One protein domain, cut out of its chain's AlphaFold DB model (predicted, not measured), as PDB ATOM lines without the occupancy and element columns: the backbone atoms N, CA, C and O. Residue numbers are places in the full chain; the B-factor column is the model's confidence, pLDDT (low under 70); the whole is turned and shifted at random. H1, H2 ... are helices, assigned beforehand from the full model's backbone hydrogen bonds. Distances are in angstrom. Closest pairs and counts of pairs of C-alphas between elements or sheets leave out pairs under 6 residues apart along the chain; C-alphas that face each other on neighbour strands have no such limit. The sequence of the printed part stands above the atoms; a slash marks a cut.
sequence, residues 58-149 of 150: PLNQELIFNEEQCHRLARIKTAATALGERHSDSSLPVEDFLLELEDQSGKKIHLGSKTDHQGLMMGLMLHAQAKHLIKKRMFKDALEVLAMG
ATOM      1  N   PRO A  58      41.344  37.747  60.033       51.81
ATOM      2  CA  PRO A  58      41.340  36.976  58.798       51.81
ATOM      3  C   PRO A  58      42.301  35.792  58.871       51.81
ATOM      4  O   PRO A  58      41.949  34.738  58.374       51.81
ATOM      5  N   LEU A  59      43.442  35.900  59.569       52.28
ATOM      6  CA  LEU A  59      44.367  34.770  59.723       52.28
ATOM      7  C   LEU A  59      43.740  33.623  60.519       52.28
ATOM      8  O   LEU A  59      43.844  32.477  60.113       52.28
ATOM      9  N   ASN A  60      43.041  33.909  61.619       52.62
ATOM     10  CA  ASN A  60      42.359  32.861  62.383       52.62
ATOM     11  C   ASN A  60      41.212  32.237  61.577       52.62
ATOM     12  O   ASN A  60      41.022  31.029  61.612       52.62
ATOM     13  N   GLN A  61      40.468  33.045  60.825       54.94
ATOM     14  CA  GLN A  61      39.348  32.570  60.016       54.94
ATOM     15  C   GLN A  61      39.813  31.764  58.792       54.94
ATOM     16  O   GLN A  61      39.195  30.764  58.445       54.94
ATOM     17  N   GLU A  62      40.929  32.155  58.183       55.22
ATOM     18  CA  GLU A  62      41.591  31.441  57.091       55.22
ATOM     19  C   GLU A  62      42.262  30.153  57.583       55.22
ATOM     20  O   GLU A  62      42.184  29.133  56.904       55.22
ATOM     21  N   LEU A  63      42.836  30.148  58.792       55.38
ATOM     22  CA  LEU A  63      43.345  28.937  59.440       55.38
ATOM     23  C   LEU A  63      42.216  27.941  59.742       55.38
ATOM     24  O   LEU A  63      42.341  26.776  59.381       55.38
ATOM     25  N   ILE A  64      41.096  28.395  60.315       60.56
ATOM     26  CA  ILE A  64      39.927  27.540  60.595       60.56
ATOM     27  C   ILE A  64      39.317  27.008  59.291       60.56
ATOM     28  O   ILE A  64      39.033  25.818  59.177       60.56
ATOM     29  N   PHE A  65      39.164  27.865  58.277       59.12
ATOM     30  CA  PHE A  65      38.685  27.443  56.961       59.12
ATOM     31  C   PHE A  65      39.624  26.401  56.342       59.12
ATOM     32  O   PHE A  65      39.161  25.374  55.854       59.12
ATOM     33  N   ASN A  66      40.939  26.611  56.409       62.19
ATOM     34  CA  ASN A  66      41.919  25.651  55.909       62.19
ATOM     35  C   ASN A  66      41.900  24.331  56.690       62.19
ATOM     36  O   ASN A  66      42.044  23.278  56.076       62.19
ATOM     37  N   GLU A  67      41.682  24.343  58.006       67.69
ATOM     38  CA  GLU A  67      41.537  23.116  58.801       67.69
ATOM     39  C   GLU A  67      40.299  22.310  58.392       67.69
ATOM     40  O   GLU A  67      40.390  21.096  58.191       67.69
ATOM     41  N   GLU A  68      39.154  22.967  58.192       73.31
ATOM     42  CA  GLU A  68      37.936  22.317  57.699       73.31
ATOM     43  C   GLU A  68      38.127  21.737  56.291       73.31
ATOM     44  O   GLU A  68      37.698  20.608  56.017       73.31
ATOM     45  N   GLN A  69      38.818  22.473  55.412       72.25
ATOM     46  CA  GLN A  69      39.182  21.988  54.081       72.25
ATOM     47  C   GLN A  69      40.096  20.766  54.171       72.25
ATOM     48  O   GLN A  69      39.755  19.712  53.636       72.25
ATOM     49  N   CYS A  70      41.194  20.845  54.923       73.56
ATOM     50  CA  CYS A  70      42.121  19.736  55.139       73.56
ATOM     51  C   CYS A  70      41.416  18.491  55.690       73.56
ATOM     52  O   CYS A  70      41.639  17.386  55.195       73.56
ATOM     53  N   HIS A  71      40.514  18.647  56.663       80.88
ATOM     54  CA  HIS A  71      39.739  17.532  57.205       80.88
ATOM     55  C   HIS A  71      38.799  16.906  56.174       80.88
ATOM     56  O   HIS A  71      38.686  15.677  56.105       80.88
ATOM     57  N   ARG A  72      38.120  17.726  55.366       80.12
ATOM     58  CA  ARG A  72      37.245  17.238  54.297       80.12
ATOM     59  C   ARG A  72      38.046  16.479  53.241       80.12
ATOM     60  O   ARG A  72      37.669  15.365  52.887       80.12
ATOM     61  N   LEU A  73      39.163  17.045  52.795       81.12
ATOM     62  CA  LEU A  73      40.073  16.441  51.826       81.12
ATOM     63  C   LEU A  73      40.664  15.120  52.352       81.12
ATOM     64  O   LEU A  73      40.653  14.117  51.641       81.12
ATOM     65  N   ALA A  74      41.065  15.068  53.625       82.25
ATOM     66  CA  ALA A  74      41.548  13.845  54.262       82.25
ATOM     67  C   ALA A  74      40.489  12.729  54.264       82.25
ATOM     68  O   ALA A  74      40.805  11.586  53.953       82.25
ATOM     69  N   ARG A  75      39.216  13.047  54.545       84.69
ATOM     70  CA  ARG A  75      38.118  12.061  54.484       84.69
ATOM     71  C   ARG A  75      37.907  11.520  53.074       84.69
ATOM     72  O   ARG A  75      37.684  10.324  52.916       84.69
ATOM     73  N   ILE A  76      37.974  12.392  52.069       82.06
ATOM     74  CA  ILE A  76      37.845  12.009  50.658       82.06
ATOM     75  C   ILE A  76      38.981  11.065  50.270       82.06
ATOM     76  O   ILE A  76      38.722  10.003  49.707       82.06
ATOM     77  N   LYS A  77      40.215  11.404  50.652       82.62
ATOM     78  CA  LYS A  77      41.385  10.559  50.421       82.62
ATOM     79  C   LYS A  77      41.233   9.190  51.083       82.62
ATOM     80  O   LYS A  77      41.366   8.187  50.398       82.62
ATOM     81  N   THR A  78      40.871   9.134  52.366       82.50
ATOM     82  CA  THR A  78      40.674   7.862  53.084       82.50
ATOM     83  C   THR A  78      39.554   7.010  52.479       82.50
ATOM     84  O   THR A  78      39.658   5.787  52.426       82.50
ATOM     85  N   ALA A  79      38.470   7.631  52.007       80.44
ATOM     86  CA  ALA A  79      37.399   6.913  51.321       80.44
ATOM     87  C   ALA A  79      37.868   6.349  49.970       80.44
ATOM     88  O   ALA A  79      37.589   5.189  49.670       80.44
ATOM     89  N   ALA A  80      38.608   7.138  49.185       79.81
ATOM     90  CA  ALA A  80      39.168   6.703  47.908       79.81
ATOM     91  C   ALA A  80      40.205   5.581  48.088       79.81
ATOM     92  O   ALA A  80      40.181   4.610  47.337       79.81
ATOM     93  N   THR A  81      41.058   5.651  49.118       79.19
ATOM     94  CA  THR A  81      42.019   4.581  49.426       79.19
ATOM     95  C   THR A  81      41.316   3.310  49.887       79.19
ATOM     96  O   THR A  81      41.621   2.244  49.368       79.19
ATOM     97  N   ALA A  82      40.335   3.403  50.791       78.19
ATOM     98  CA  ALA A  82      39.599   2.236  51.282       78.19
ATOM     99  C   ALA A  82      38.801   1.539  50.169       78.19
ATOM    100  O   ALA A  82      38.661   0.317  50.169       78.19
ATOM    101  N   LEU A  83      38.266   2.301  49.214       72.56
ATOM    102  CA  LEU A  83      37.587   1.737  48.050       72.56
ATOM    103  C   LEU A  83      38.598   1.142  47.057       72.56
ATOM    104  O   LEU A  83      38.386   0.022  46.603       72.56
ATOM    105  N   GLY A  84      39.742   1.792  46.820       69.81
ATOM    106  CA  GLY A  84      40.845   1.215  46.041       69.81
ATOM    107  C   GLY A  84      41.375  -0.106  46.617       69.81
ATOM    108  O   GLY A  84      41.587  -1.060  45.873       69.81
ATOM    109  N   GLU A  85      41.513  -0.209  47.942       71.00
ATOM    110  CA  GLU A  85      41.923  -1.440  48.634       71.00
ATOM    111  C   GLU A  85      40.898  -2.564  48.462       71.00
ATOM    112  O   GLU A  85      41.269  -3.689  48.135       71.00
ATOM    113  N   ARG A  86      39.599  -2.268  48.589       67.00
ATOM    114  CA  ARG A  86      38.530  -3.266  48.385       67.00
ATOM    115  C   ARG A  86      38.515  -3.848  46.975       67.00
ATOM    116  O   ARG A  86      38.133  -5.001  46.802       67.00
ATOM    117  N   HIS A  87      38.933  -3.072  45.980       62.78
ATOM    118  CA  HIS A  87      38.995  -3.517  44.588       62.78
ATOM    119  C   HIS A  87      40.317  -4.205  44.214       62.78
ATOM    120  O   HIS A  87      40.411  -4.801  43.146       62.78
ATOM    121  N   SER A  88      41.324  -4.172  45.090       60.50
ATOM    122  CA  SER A  88      42.661  -4.705  44.810       60.50
ATOM    123  C   SER A  88      42.799  -6.225  45.001       60.50
ATOM    124  O   SER A  88      43.722  -6.819  44.454       60.50
ATOM    125  N   ASP A  89      41.879  -6.862  45.737       57.66
ATOM    126  CA  ASP A  89      41.891  -8.312  46.003       57.66
ATOM    127  C   ASP A  89      40.936  -9.119  45.103       57.66
ATOM    128  O   ASP A  89      40.821 -10.330  45.272       57.66
ATOM    129  N   SER A  90      40.252  -8.475  44.144       55.09
ATOM    130  CA  SER A  90      39.346  -9.122  43.172       55.09
ATOM    131  C   SER A  90      38.288 -10.065  43.789       55.09
ATOM    132  O   SER A  90      37.756 -10.938  43.105       55.09
ATOM    133  N   SER A  91      37.987  -9.920  45.084       50.12
ATOM    134  CA  SER A  91      37.214 -10.887  45.880       50.12
ATOM    135  C   SER A  91      35.725 -10.561  45.992       50.12
ATOM    136  O   SER A  91      34.967 -11.332  46.582       50.12
ATOM    137  N   LEU A  92      35.284  -9.432  45.433       50.47
ATOM    138  CA  LEU A  92      33.870  -9.090  45.375       50.47
ATOM    139  C   LEU A  92      33.235  -9.707  44.121       50.47
ATOM    140  O   LEU A  92      33.701  -9.422  43.017       50.47
ATOM    141  N   PRO A  93      32.147 -10.487  44.259       50.69
ATOM    142  CA  PRO A  93      31.332 -10.910  43.134       50.69
ATOM    143  C   PRO A  93      30.457  -9.722  42.725       50.69
ATOM    144  O   PRO A  93      29.287  -9.633  43.085       50.69
ATOM    145  N   VAL A  94      31.053  -8.751  42.042       46.78
ATOM    146  CA  VAL A  94      30.301  -7.774  41.258       46.78
ATOM    147  C   VAL A  94      30.564  -8.147  39.813       46.78
ATOM    148  O   VAL A  94      31.681  -8.009  39.324       46.78
ATOM    149  N   GLU A  95      29.534  -8.719  39.207       40.78
ATOM    150  CA  GLU A  95      29.428  -9.115  37.807       40.78
ATOM    151  C   GLU A  95      30.222  -8.169  36.874       40.78
ATOM    152  O   GLU A  95      30.028  -6.955  36.876       40.78
ATOM    153  N   ASP A  96      31.144  -8.757  36.108       43.12
ATOM    154  CA  ASP A  96      31.631  -8.317  34.793       43.12
ATOM    155  C   ASP A  96      32.257  -6.921  34.599       43.12
ATOM    156  O   ASP A  96      32.388  -6.467  33.463       43.12
ATOM    157  N   PHE A  97      32.761  -6.258  35.644       48.44
ATOM    158  CA  PHE A  97      33.636  -5.083  35.473       48.44
ATOM    159  C   PHE A  97      35.058  -5.350  35.971       48.44
ATOM    160  O   PHE A  97      35.589  -4.624  36.813       48.44
ATOM    161  N   LEU A  98      35.705  -6.386  35.431       54.78
ATOM    162  CA  LEU A  98      37.165  -6.411  35.425       54.78
ATOM    163  C   LEU A  98      37.601  -5.201  34.590       54.78
ATOM    164  O   LEU A  98      37.251  -5.111  33.415       54.78
ATOM    165  N   LEU A  99      38.269  -4.224  35.202       64.06
ATOM    166  CA  LEU A  99      38.716  -3.030  34.490       64.06
ATOM    167  C   LEU A  99      39.812  -3.442  33.497       64.06
ATOM    168  O   LEU A  99      40.986  -3.528  33.847       64.06
ATOM    169  N   GLU A 100      39.416  -3.744  32.265       68.12
ATOM    170  CA  GLU A 100      40.342  -4.064  31.188       68.12
ATOM    171  C   GLU A 100      40.936  -2.756  30.659       68.12
ATOM    172  O   GLU A 100      40.235  -1.909  30.107       68.12
ATOM    173  N   LEU A 101      42.235  -2.562  30.880       74.69
ATOM    174  CA  LEU A 101      42.968  -1.461  30.273       74.69
ATOM    175  C   LEU A 101      43.445  -1.871  28.891       74.69
ATOM    176  O   LEU A 101      43.992  -2.957  28.714       74.69
ATOM    177  N   GLU A 102      43.314  -0.966  27.936       82.06
ATOM    178  CA  GLU A 102      43.829  -1.124  26.583       82.06
ATOM    179  C   GLU A 102      44.735   0.058  26.241       82.06
ATOM    180  O   GLU A 102      44.517   1.185  26.696       82.06
ATOM    181  N   ASP A 103      45.781  -0.198  25.459       82.62
ATOM    182  CA  ASP A 103      46.561   0.876  24.857       82.62
ATOM    183  C   ASP A 103      45.778   1.555  23.718       82.62
ATOM    184  O   ASP A 103      44.709   1.112  23.299       82.62
ATOM    185  N   GLN A 104      46.321   2.644  23.167       86.81
ATOM    186  CA  GLN A 104      45.683   3.369  22.057       86.81
ATOM    187  C   GLN A 104      45.594   2.547  20.755       86.81
ATOM    188  O   GLN A 104      44.948   2.985  19.805       86.81
ATOM    189  N   SER A 105      46.236   1.376  20.699       85.81
ATOM    190  CA  SER A 105      46.134   0.414  19.599       85.81
ATOM    191  C   SER A 105      45.095  -0.690  19.851       85.81
ATOM    192  O   SER A 105      44.914  -1.552  18.993       85.81
ATOM    193  N   GLY A 106      44.391  -0.653  20.992       81.50
ATOM    194  CA  GLY A 106      43.384  -1.642  21.387       81.50
ATOM    195  C   GLY A 106      43.975  -2.923  21.984       81.50
ATOM    196  O   GLY A 106      43.301  -3.949  22.057       81.50
ATOM    197  N   LYS A 107      45.254  -2.918  22.376       83.81
ATOM    198  CA  LYS A 107      45.894  -4.080  22.997       83.81
ATOM    199  C   LYS A 107      45.727  -4.024  24.509       83.81
ATOM    200  O   LYS A 107      46.095  -3.034  25.139       83.81
ATOM    201  N   LYS A 108      45.258  -5.125  25.102       80.00
ATOM    202  CA  LYS A 108      45.097  -5.248  26.557       80.00
ATOM    203  C   LYS A 108      46.428  -5.064  27.296       80.00
ATOM    204  O   LYS A 108      47.396  -5.794  27.061       80.00
ATOM    205  N   ILE A 109      46.449  -4.111  28.220       75.88
ATOM    206  CA  ILE A 109      47.535  -3.845  29.157       75.88
ATOM    207  C   ILE A 109      47.225  -4.590  30.453       75.88
ATOM    208  O   ILE A 109      46.174  -4.408  31.063       75.88
ATOM    209  N   HIS A 110      48.174  -5.406  30.898       71.00
ATOM    210  CA  HIS A 110      48.099  -6.034  32.210       71.00
ATOM    211  C   HIS A 110      48.734  -5.086  33.225       71.00
ATOM    212  O   HIS A 110      49.917  -4.761  33.119       71.00
ATOM    213  N   LEU A 111      47.945  -4.624  34.192       67.88
ATOM    214  CA  LEU A 111      48.465  -3.875  35.332       67.88
ATOM    215  C   LEU A 111      49.345  -4.803  36.169       67.88
ATOM    216  O   LEU A 111      48.928  -5.905  36.519       67.88
ATOM    217  N   GLY A 112      50.569  -4.365  36.455       71.31
ATOM    218  CA  GLY A 112      51.586  -5.210  37.070       71.31
ATOM    219  C   GLY A 112      51.287  -5.537  38.531       71.31
ATOM    220  O   GLY A 112      51.079  -6.697  38.880       71.31
ATOM    221  N   SER A 113      51.300  -4.523  39.401       75.69
ATOM    222  CA  SER A 113      51.233  -4.718  40.854       75.69
ATOM    223  C   SER A 113      49.872  -4.357  41.464       75.69
ATOM    224  O   SER A 113      49.097  -3.569  40.917       75.69
ATOM    225  N   LYS A 114      49.596  -4.895  42.661       72.69
ATOM    226  CA  LYS A 114      48.426  -4.530  43.485       72.69
ATOM    227  C   LYS A 114      48.381  -3.023  43.778       72.69
ATOM    228  O   LYS A 114      47.308  -2.426  43.790       72.69
ATOM    229  N   THR A 115      49.548  -2.409  43.970       78.44
ATOM    230  CA  THR A 115      49.692  -0.967  44.204       78.44
ATOM    231  C   THR A 115      49.334  -0.144  42.970       78.44
ATOM    232  O   THR A 115      48.688   0.890  43.116       78.44
ATOM    233  N   ASP A 116      49.649  -0.624  41.763       77.19
ATOM    234  CA  ASP A 116      49.267   0.056  40.515       77.19
ATOM    235  C   ASP A 116      47.749   0.005  40.309       77.19
ATOM    236  O   ASP A 116      47.126   1.007  39.961       77.19
ATOM    237  N   HIS A 117      47.132  -1.147  40.597       75.25
ATOM    238  CA  HIS A 117      45.675  -1.298  40.591       75.25
ATOM    239  C   HIS A 117      44.993  -0.372  41.603       75.25
ATOM    240  O   HIS A 117      44.014   0.301  41.274       75.25
ATOM    241  N   GLN A 118      45.516  -0.314  42.828       77.06
ATOM    242  CA  GLN A 118      44.992   0.552  43.878       77.06
ATOM    243  C   GLN A 118      45.123   2.033  43.498       77.06
ATOM    244  O   GLN A 118      44.169   2.791  43.673       77.06
ATOM    245  N   GLY A 119      46.272   2.436  42.947       81.50
ATOM    246  CA  GLY A 119      46.518   3.798  42.477       81.50
ATOM    247  C   GLY A 119      45.577   4.201  41.344       81.50
ATOM    248  O   GLY A 119      44.950   5.256  41.413       81.50
ATOM    249  N   LEU A 120      45.393   3.326  40.352       81.12
ATOM    250  CA  LEU A 120      44.449   3.548  39.258       81.12
ATOM    251  C   LEU A 120      43.016   3.706  39.768       81.12
ATOM    252  O   LEU A 120      42.321   4.647  39.383       81.12
ATOM    253  N   MET A 121      42.574   2.806  40.648       81.69
ATOM    254  CA  MET A 121      41.221   2.856  41.195       81.69
ATOM    255  C   MET A 121      41.008   4.134  42.012       81.69
ATOM    256  O   MET A 121      40.020   4.839  41.812       81.69
ATOM    257  N   MET A 122      41.968   4.487  42.868       83.00
ATOM    258  CA  MET A 122      41.937   5.733  43.632       83.00
ATOM    259  C   MET A 122      41.854   6.955  42.702       83.00
ATOM    260  O   MET A 122      41.011   7.826  42.918       83.00
ATOM    261  N   GLY A 123      42.656   6.995  41.636       86.62
ATOM    262  CA  GLY A 123      42.626   8.064  40.635       86.62
ATOM    263  C   GLY A 123      41.275   8.182  39.922       86.62
ATOM    264  O   GLY A 123      40.710   9.275  39.839       86.62
ATOM    265  N   LEU A 124      40.694   7.062  39.478       85.81
ATOM    266  CA  LEU A 124      39.368   7.030  38.843       85.81
ATOM    267  C   LEU A 124      38.272   7.558  39.774       85.81
ATOM    268  O   LEU A 124      37.389   8.312  39.353       85.81
ATOM    269  N   MET A 125      38.342   7.193  41.050       85.00
ATOM    270  CA  MET A 125      37.393   7.636  42.062       85.00
ATOM    271  C   MET A 125      37.497   9.131  42.357       85.00
ATOM    272  O   MET A 125      36.476   9.824  42.376       85.00
ATOM    273  N   LEU A 126      38.717   9.646  42.535       88.94
ATOM    274  CA  LEU A 126      38.962  11.077  42.726       88.94
ATOM    275  C   LEU A 126      38.488  11.877  41.506       88.94
ATOM    276  O   LEU A 126      37.806  12.891  41.659       88.94
ATOM    277  N   HIS A 127      38.733  11.375  40.295       90.25
ATOM    278  CA  HIS A 127      38.249  11.990  39.061       90.25
ATOM    279  C   HIS A 127      36.710  12.014  38.977       90.25
ATOM    280  O   HIS A 127      36.114  13.042  38.637       90.25
ATOM    281  N   ALA A 128      36.030  10.917  39.331       88.50
ATOM    282  CA  ALA A 128      34.567  10.871  39.375       88.50
ATOM    283  C   ALA A 128      33.992  11.874  40.392       88.50
ATOM    284  O   ALA A 128      33.007  12.568  40.112       88.50
ATOM    285  N   GLN A 129      34.640  11.997  41.550       88.50
ATOM    286  CA  GLN A 129      34.256  12.947  42.584       88.50
ATOM    287  C   GLN A 129      34.493  14.403  42.157       88.50
ATOM    288  O   GLN A 129      33.610  15.246  42.335       88.50
ATOM    289  N   ALA A 130      35.621  14.696  41.512       90.69
ATOM    290  CA  ALA A 130      35.894  16.004  40.929       90.69
ATOM    291  C   ALA A 130      34.865  16.375  39.850       90.69
ATOM    292  O   ALA A 130      34.335  17.486  39.854       90.69
ATOM    293  N   LYS A 131      34.475  15.428  38.983       92.94
ATOM    294  CA  LYS A 131      33.417  15.632  37.977       92.94
ATOM    295  C   LYS A 131      32.082  16.033  38.614       92.94
ATOM    296  O   LYS A 131      31.362  16.865  38.058       92.94
ATOM    297  N   HIS A 132      31.743  15.480  39.781       92.00
ATOM    298  CA  HIS A 132      30.549  15.879  40.539       92.00
ATOM    299  C   HIS A 132      30.649  17.307  41.087       92.00
ATOM    300  O   HIS A 132      29.688  18.072  40.993       92.00
ATOM    301  N   LEU A 133      31.816  17.694  41.607       91.62
ATOM    302  CA  LEU A 133      32.075  19.051  42.103       91.62
ATOM    303  C   LEU A 133      32.028  20.094  40.974       91.62
ATOM    304  O   LEU A 133      31.403  21.143  41.132       91.62
ATOM    305  N   ILE A 134      32.572  19.767  39.796       93.56
ATOM    306  CA  ILE A 134      32.498  20.608  38.588       93.56
ATOM    307  C   ILE A 134      31.043  20.848  38.175       93.56
ATOM    308  O   ILE A 134      30.659  21.989  37.917       93.56
ATOM    309  N   LYS A 135      30.196  19.808  38.170       94.94
ATOM    310  CA  LYS A 135      28.757  19.950  37.860       94.94
ATOM    311  C   LYS A 135      28.039  20.902  38.820       94.94
ATOM    312  O   LYS A 135      27.118  21.602  38.410       94.94
ATOM    313  N   LYS A 136      28.481  20.959  40.078       94.38
ATOM    314  CA  LYS A 136      27.976  21.889  41.100       94.38
ATOM    315  C   LYS A 136      28.609  23.284  41.033       94.38
ATOM    316  O   LYS A 136      28.307  24.115  41.881       94.38
ATOM    317  N   ARG A 137      29.469  23.553  40.039       92.19
ATOM    318  CA  ARG A 137      30.264  24.789  39.893       92.19
ATOM    319  C   ARG A 137      31.233  25.048  41.057       92.19
ATOM    320  O   ARG A 137      31.671  26.175  41.263       92.19
ATOM    321  N   MET A 138      31.601  24.004  41.799       91.38
ATOM    322  CA  MET A 138      32.562  24.063  42.904       91.38
ATOM    323  C   MET A 138      33.976  23.799  42.371       91.38
ATOM    324  O   MET A 138      34.575  22.761  42.636       91.38
ATOM    325  N   PHE A 139      34.490  24.718  41.547       91.06
ATOM    326  CA  PHE A 139      35.723  24.496  40.780       91.06
ATOM    327  C   PHE A 139      36.988  24.414  41.643       91.06
ATOM    328  O   PHE A 139      37.860  23.603  41.347       91.06
ATOM    329  N   LYS A 140      37.072  25.210  42.717       89.50
ATOM    330  CA  LYS A 140      38.208  25.182  43.653       89.50
ATOM    331  C   LYS A 140      38.340  23.805  44.310       89.50
ATOM    332  O   LYS A 140      39.371  23.159  44.195       89.50
ATOM    333  N   ASP A 141      37.244  23.326  44.885       86.62
ATOM    334  CA  ASP A 141      37.167  22.016  45.531       86.62
ATOM    335  C   ASP A 141      37.458  20.874  44.547       86.62
ATOM    336  O   ASP A 141      38.091  19.882  44.901       86.62
ATOM    337  N   ALA A 142      37.001  20.999  43.296       89.75
ATOM    338  CA  ALA A 142      37.288  20.012  42.262       89.75
ATOM    339  C   ALA A 142      38.786  19.933  41.938       89.75
ATOM    340  O   ALA A 142      39.312  18.833  41.790       89.75
ATOM    341  N   LEU A 143      39.463  21.082  41.850       91.06
ATOM    342  CA  LEU A 143      40.901  21.149  41.600       91.06
ATOM    343  C   LEU A 143      41.696  20.524  42.754       91.06
ATOM    344  O   LEU A 143      42.601  19.736  42.506       91.06
ATOM    345  N   GLU A 144      41.319  20.817  43.999       89.19
ATOM    346  CA  GLU A 144      41.961  20.240  45.188       89.19
ATOM    347  C   GLU A 144      41.817  18.711  45.239       89.19
ATOM    348  O   GLU A 144      42.760  18.017  45.606       89.19
ATOM    349  N   VAL A 145      40.661  18.168  44.838       88.94
ATOM    350  CA  VAL A 145      40.439  16.712  44.748       88.94
ATOM    351  C   VAL A 145      41.249  16.073  43.620       88.94
ATOM    352  O   VAL A 145      41.791  14.987  43.816       88.94
ATOM    353  N   LEU A 146      41.362  16.728  42.462       88.44
ATOM    354  CA  LEU A 146      42.181  16.225  41.350       88.44
ATOM    355  C   LEU A 146      43.670  16.212  41.705       88.44
ATOM    356  O   LEU A 146      44.337  15.220  41.435       88.44
ATOM    357  N   ALA A 147      44.156  17.249  42.390       88.06
ATOM    358  CA  ALA A 147      45.546  17.350  42.829       88.06
ATOM    359  C   ALA A 147      45.958  16.273  43.854       88.06
ATOM    360  O   ALA A 147      47.141  16.101  44.109       88.06
ATOM    361  N   MET A 148      45.013  15.543  44.461       82.88
ATOM    362  CA  MET A 148      45.338  14.383  45.310       82.88
ATOM    363  C   MET A 148      45.620  13.102  44.527       82.88
ATOM    364  O   MET A 148      46.107  12.138  45.119       82.88
ATOM    365  N   GLY A 149      45.192  13.051  43.264       71.75
ATOM    366  CA  GLY A 149      45.379  11.906  42.379       71.75
ATOM    367  C   GLY A 149      46.623  12.007  41.496       71.75
ATOM    368  O   GLY A 149      46.959  11.007  40.865       71.75
TER     369      GLY A 149
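Overview. This is residues 58 to 149 of the 150 residues of a protein of Thalictrum thalictroides (UniProt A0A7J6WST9). One long helix, H1, and a second, H2, that folds back from its end make a V, the two meeting near the last residues of H1; the short helix H3 turns back along the far end of H2, on the side towards H1. Residues 58 to 68 of H1 stick out past this body, and at the corner of the V residues 89 to 113 make a long loop with a small unnamed pairing in it. The printed part has 92 residues with three named helices, in the order H1, H2, H3, and no named strand; its class is all helix. The whole is loose, with a radius of gyration of the C-alphas of 16.5 A, and spans 54 by 27 by 22 A.

Along the chain. The longest helix, H1, holds residues 58 to 88 and measures 44.0 A from C-alpha 58 at (41.340, 36.976, 58.798) to C-alpha 88 at (42.661, -4.705, 44.810). H2 holds residues 114 to 135 and measures 31.9 A; its C-alpha 114 is at (48.426, -4.530, 43.485). H3 holds residues 139 to 146 and ends with C-alpha 146 at (42.181, 16.225, 41.350).

Arrangement. H1 touches H2 with its residues 80 to 88 alone; the closest C-alphas are those of Gly 84 and Gln 118, 4.7 A apart. The two run opposite ways at a steep tilt of 50 degrees. H1 and H3 only just touch, with 3 pairs of C-alphas within 8 A, and H1 does so with residues 73 to 76 alone. Their closest C-alphas, those of Leu 73 and Val 145, are 7.1 A apart; the two run the same way at a steep tilt of 43 degrees. H2 and H3 form a helical hairpin, opposite ways at a shallow tilt of 7 degrees. H2 touches H3 with residues 126 to 134 alone, and the closest C-alphas are those of Ala 130 and Ala 142, 4.4 A apart. The helix packing is mostly crossed, but only just: of the 3 pairs that touch, 1 is at a shallow tilt. In H1, H2 and H3 every O i to N i+4 pair is within hydrogen-bond range.

Size, cuts and confidence. The outline is only just elongated, and the C-alphas of Pro 58 and Lys 107, the two farthest apart, lie 54.7 A from each other. Residues 58 to 68, which belong to H1, and residues 91 to 97 stand free; the body without them spans 39 by 26 by 16 A. The link from H1 to H2 is long, with 25 residues, and in it residues 101 to 102 pair antiparallel with residues 108 to 109. The link from H2 to H3 is tight, with 3 residues. The printed part has no cut. The mean pLDDT of the printed part is 75.3, and the model's confidence is low, under 70, at residues 58 to 67, residue 84, residues 86 to 100 and residue 111.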